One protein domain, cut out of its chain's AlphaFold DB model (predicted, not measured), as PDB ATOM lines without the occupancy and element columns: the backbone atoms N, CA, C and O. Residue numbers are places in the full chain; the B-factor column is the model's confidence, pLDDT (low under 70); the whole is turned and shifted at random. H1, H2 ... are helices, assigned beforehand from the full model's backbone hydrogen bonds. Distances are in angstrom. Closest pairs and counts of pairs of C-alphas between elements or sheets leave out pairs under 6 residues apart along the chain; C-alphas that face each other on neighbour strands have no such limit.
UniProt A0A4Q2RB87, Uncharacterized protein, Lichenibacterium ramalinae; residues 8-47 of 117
ATOM      1  N   THR A   8      14.038  45.276  17.057       82.69
ATOM      2  CA  THR A   8      13.135  45.859  16.055       82.69
ATOM      3  C   THR A   8      13.195  45.122  14.717       82.69
ATOM      4  O   THR A   8      12.155  44.825  14.136       82.69
ATOM      5  N   ALA A   9      14.397  44.778  14.239       79.50
ATOM      6  CA  ALA A   9      14.564  44.052  12.981       79.50
ATOM      7  C   ALA A   9      14.003  42.624  13.054       79.50
ATOM      8  O   ALA A   9      13.397  42.152  12.093       79.50
ATOM      9  N   ILE A  10      14.170  41.944  14.193       81.94
ATOM     10  CA  ILE A  10      13.608  40.603  14.405       81.94
ATOM     11  C   ILE A  10      12.084  40.666  14.458       81.94
ATOM     12  O   ILE A  10      11.427  39.842  13.829       81.94
ATOM     13  N   ARG A  11      11.516  41.669  15.134       82.00
ATOM     14  CA  ARG A  11      10.063  41.844  15.225       82.00
ATOM     15  C   ARG A  11       9.431  42.114  13.860       82.00
ATOM     16  O   ARG A  11       8.530  41.390  13.465       82.00
ATOM     17  N   ALA A  12      10.007  43.029  13.081       82.50
ATOM     18  CA  ALA A  12       9.568  43.280  11.708       82.50
ATOM     19  C   ALA A  12       9.658  42.024  10.819       82.50
ATOM     20  O   ALA A  12       8.837  41.816   9.926       82.50
ATOM     21  N   LYS A  13      10.657  41.161  11.056       79.88
ATOM     22  CA  LYS A  13      10.787  39.887  10.342       79.88
ATOM     23  C   LYS A  13       9.719  38.878  10.769       79.88
ATOM     24  O   LYS A  13       9.212  38.174   9.903       79.88
ATOM     25  N   ALA A  14       9.388  38.817  12.060       81.62
ATOM     26  CA  ALA A  14       8.309  37.984  12.582       81.62
ATOM     27  C   ALA A  14       6.958  38.402  11.981       81.62
ATOM     28  O   ALA A  14       6.293  37.563  11.384       81.62
ATOM     29  N   ASP A  15       6.635  39.697  11.991       83.25
ATOM     30  CA  ASP A  15       5.401  40.233  11.393       83.25
ATOM     31  C   ASP A  15       5.311  39.901   9.889       83.25
ATOM     32  O   ASP A  15       4.269  39.492   9.375       83.25
ATOM     33  N   ALA A  16       6.432  40.006   9.165       79.00
ATOM     34  CA  ALA A  16       6.496  39.637   7.751       79.00
ATOM     35  C   ALA A  16       6.324  38.126   7.504       79.00
ATOM     36  O   ALA A  16       5.863  37.732   6.434       79.00
ATOM     37  N   LEU A  17       6.716  37.270   8.452       76.44
ATOM     38  CA  LEU A  17       6.483  35.825   8.380       76.44
ATOM     39  C   LEU A  17       5.016  35.492   8.674       76.44
ATOM     40  O   LEU A  17       4.435  34.683   7.950       76.44
ATOM     41  N   GLU A  18       4.396  36.161   9.650       82.94
ATOM     42  CA  GLU A  18       2.956  36.034   9.915       82.94
ATOM     43  C   GLU A  18       2.134  36.425   8.681       82.94
ATOM     44  O   GLU A  18       1.269  35.666   8.243       82.94
ATOM     45  N   ALA A  19       2.466  37.559   8.053       77.25
ATOM     46  CA  ALA A  19       1.812  38.032   6.832       77.25
ATOM     47  C   ALA A  19       1.944  37.051   5.650       77.25
ATOM     48  O   ALA A  19       1.129  37.067   4.731       77.25
ATOM     49  N   ARG A  20       2.958  36.176   5.672       73.62
ATOM     50  CA  ARG A  20       3.189  35.126   4.667       73.62
ATOM     51  C   ARG A  20       2.534  33.789   5.021       73.62
ATOM     52  O   ARG A  20       2.752  32.812   4.309       73.62
ATOM     53  N   GLY A  21       1.745  33.739   6.094       74.88
ATOM     54  CA  GLY A  21       0.995  32.552   6.497       74.88
ATOM     55  C   GLY A  21       1.776  31.572   7.371       74.88
ATOM     56  O   GLY A  21       1.342  30.434   7.518       74.88
ATOM     57  N   ALA A  22       2.892  31.984   7.985       70.62
ATOM     58  CA  ALA A  22       3.689  31.125   8.872       70.62
ATOM     59  C   ALA A  22       3.016  30.804  10.230       70.62
ATOM     60  O   ALA A  22       3.643  30.211  11.104       70.62
ATOM     61  N   GLY A  23       1.746  31.181  10.416       70.12
ATOM     62  CA  GLY A  23       1.061  31.154  11.707       70.12
ATOM     63  C   GLY A  23       1.437  32.355  12.578       70.12
ATOM     64  O   GLY A  23       2.351  33.107  12.253       70.12
ATOM     65  N   ARG A  24       0.698  32.568  13.673       77.38
ATOM     66  CA  ARG A  24       0.986  33.648  14.630       77.38
ATOM     67  C   ARG A  24       2.264  33.315  15.402       77.38
ATOM     68  O   ARG A  24       2.321  32.299  16.093       77.38
ATOM     69  N   ILE A  25       3.262  34.184  15.320       73.50
ATOM     70  CA  ILE A  25       4.567  34.067  15.962       73.50
ATOM     71  C   ILE A  25       4.608  35.066  17.120       73.50
ATOM     72  O   ILE A  25       4.912  36.246  16.960       73.50
ATOM     73  N   THR A  26       4.320  34.589  18.330       79.44
ATOM     74  CA  THR A  26       4.453  35.414  19.539       79.44
ATOM     75  C   THR A  26       5.853  35.243  20.118       79.44
ATOM     76  O   THR A  26       6.197  34.169  20.605       79.44
ATOM     77  N   LEU A  27       6.666  36.298  20.068       77.06
ATOM     78  CA  LEU A  27       7.990  36.322  20.691       77.06
ATOM     79  C   LEU A  27       7.933  37.146  21.978       77.06
ATOM     80  O   LEU A  27       7.655  38.347  21.934       77.06
ATOM     81  N   ALA A  28       8.210  36.509  23.117       84.62
ATOM     82  CA  ALA A  28       8.405  37.215  24.378       84.62
ATOM     83  C   ALA A  28       9.647  38.127  24.300       84.62
ATOM     84  O   ALA A  28      10.562  37.893  23.500       84.62
ATOM     85  N   ALA A  29       9.689  39.179  25.122       76.31
ATOM     86  CA  ALA A  29      10.783  40.155  25.108       76.31
ATOM     87  C   ALA A  29      12.140  39.501  25.426       76.31
ATOM     88  O   ALA A  29      13.160  39.824  24.816       76.31
ATOM     89  N   GLU A  30      12.129  38.517  26.320       80.81
ATOM     90  CA  GLU A  30      13.275  37.704  26.709       80.81
ATOM     91  C   GLU A  30      13.771  36.853  25.530       80.81
ATOM     92  O   GLU A  30      14.971  36.798  25.248       80.81
ATOM     93  N   THR A  31      12.849  36.248  24.772       81.69
ATOM     94  CA  THR A  31      13.164  35.466  23.568       81.69
ATOM     95  C   THR A  31      13.779  36.341  22.479       81.69
ATOM     96  O   THR A  31      14.750  35.935  21.844       81.69
ATOM     97  N   LEU A  32      13.276  37.567  22.288       81.06
ATOM     98  CA  LEU A  32      13.842  38.523  21.328       81.06
ATOM     99  C   LEU A  32      15.300  38.859  21.658       81.06
ATOM    100  O   LEU A  32      16.137  38.887  20.754       81.06
ATOM    101  N   GLY A  33      15.618  39.065  22.939       76.62
ATOM    102  CA  GLY A  33      16.991  39.293  23.393       76.62
ATOM    103  C   GLY A  33      17.917  38.120  23.063       76.62
ATOM    104  O   GLY A  33      18.998  38.320  22.503       76.62
ATOM    105  N   LEU A  34      17.466  36.890  23.326       80.12
ATOM    106  CA  LEU A  34      18.220  35.676  22.997       80.12
ATOM    107  C   LEU A  34      18.409  35.501  21.486       80.12
ATOM    108  O   LEU A  34      19.507  35.163  21.049       80.12
ATOM    109  N   MET A  35      17.389  35.795  20.675       81.00
ATOM    110  CA  MET A  35      17.499  35.716  19.215       81.00
ATOM    111  C   MET A  35      18.469  36.756  18.649       81.00
ATOM    112  O   MET A  35      19.238  36.429  17.749       81.00
ATOM    113  N   VAL A  36      18.489  37.988  19.176       81.38
ATOM    114  CA  VAL A  36      19.489  38.995  18.773       81.38
ATOM    115  C   VAL A  36      20.898  38.497  19.078       81.38
ATOM    116  O   VAL A  36      21.767  38.565  18.210       81.38
ATOM    117  N   THR A  37      21.125  37.991  20.291       79.94
ATOM    118  CA  THR A  37      22.436  37.481  20.713       79.94
ATOM    119  C   THR A  37      22.871  36.302  19.853       79.94
ATOM    120  O   THR A  37      23.983  36.316  19.329       79.94
ATOM    121  N   ALA A  38      21.980  35.334  19.627       76.06
ATOM    122  CA  ALA A  38      22.246  34.198  18.759       76.06
ATOM    123  C   ALA A  38      22.571  34.660  17.334       76.06
ATOM    124  O   ALA A  38      23.629  34.335  16.820       76.06
ATOM    125  N   LEU A  39      21.738  35.494  16.706       76.19
ATOM    126  CA  LEU A  39      21.974  35.948  15.330       76.19
ATOM    127  C   LEU A  39      23.270  36.754  15.175       76.19
ATOM    128  O   LEU A  39      23.930  36.646  14.143       76.19
ATOM    129  N   ARG A  40      23.654  37.545  16.184       76.25
ATOM    130  CA  ARG A  40      24.950  38.242  16.201       76.25
ATOM    131  C   ARG A  40      26.107  37.264  16.318       76.25
ATOM    132  O   ARG A  40      27.017  37.339  15.505       76.25
ATOM    133  N   PHE A  41      26.037  36.323  17.257       68.06
ATOM    134  CA  PHE A  41      27.030  35.261  17.398       68.06
ATOM    135  C   PHE A  41      27.195  34.478  16.088       68.06
ATOM    136  O   PHE A  41      28.303  34.352  15.580       68.06
ATOM    137  N   LEU A  42      26.089  34.070  15.460       62.38
ATOM    138  CA  LEU A  42      26.101  33.375  14.170       62.38
ATOM    139  C   LEU A  42      26.710  34.227  13.041       62.38
ATOM    140  O   LEU A  42      27.387  33.687  12.169       62.38
ATOM    141  N   ALA A  43      26.489  35.547  13.049       65.56
ATOM    142  CA  ALA A  43      27.068  36.467  12.067       65.56
ATOM    143  C   ALA A  43      28.575  36.698  12.276       65.56
ATOM    144  O   ALA A  43      29.295  36.905  11.300       65.56
ATOM    145  N   THR A  44      29.049  36.659  13.524       62.69
ATOM    146  CA  THR A  44      30.464  36.841  13.878       62.69
ATOM    147  C   THR A  44      31.275  35.561  13.656       62.69
ATOM    148  O   THR A  44      32.322  35.616  13.017       62.69
ATOM    149  N   GLU A  45      30.761  34.404  14.078       53.00
ATOM    150  CA  GLU A  45      31.383  33.085  13.858       53.00
ATOM    151  C   GLU A  45      31.436  32.705  12.369       53.00
ATOM    152  O   GLU A  45      32.346  32.018  11.917       53.00
ATOM    153  N   GLY A  46      30.499  33.204  11.556       50.12
ATOM    154  CA  GLY A  46      30.479  32.945  10.114       50.12
ATOM    155  C   GLY A  46      31.693  33.483   9.336       50.12
ATOM    156  O   GLY A  46      31.883  33.087   8.183       50.12
ATOM    157  N   MET A  47      32.513  34.359   9.929       49.84
ATOM    158  CA  MET A  47      33.699  34.950   9.289       49.84
ATOM    159  C   MET A  47      34.995  34.160   9.538       49.84
ATOM    160  O   MET A  47      35.982  34.387   8.838       49.84
TER     161      MET A  47
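What this domain is: This is residues 8 to 47 of the 117 residues of an uncharacterized protein of Lichenibacterium ramalinae (UniProt A0A4Q2RB87). Two helices, about perpendicular, and the link between them make a loose triangle: H1 is one side, the link from residues 19 to 28 a second, and the first part of H2 the third. H1 meets H2 at residues 32 to 36, and beyond this triangle residues 40 to 47 stick out as an arm. The printed part has 40 residues with two named helices, H1 then H2, and no named strand; the class is all helix. It is loose, with a radius of gyration of the C-alphas of 11.5 A, and elongated, spanning 33 by 21 by 14 A.

Where its parts are: H1, residues 8 to 18, begins at C-alpha 8 (13.135, 45.859, 16.055) and is 15.4 A long. H2, residues 29 to 45, is 24.5 A long and ends at C-alpha 45 (31.383, 33.085, 13.858).

How they stand to each other: H1 and H2 touch, H2 with residues 32 to 36 alone; the closest C-alphas, those of Ile 10 and Leu 32, are 7.2 A apart. Their lines stand about perpendicular, at 77 degrees. In H1 and H2 every O i to N i+4 pair is within hydrogen-bond range.

The domain as a whole: The C-alphas farthest apart, Arg 24 and Met 47, are 33.2 A apart. The printed part has no cut, and the link is short. Residues 41 to 47 have pLDDT under 70.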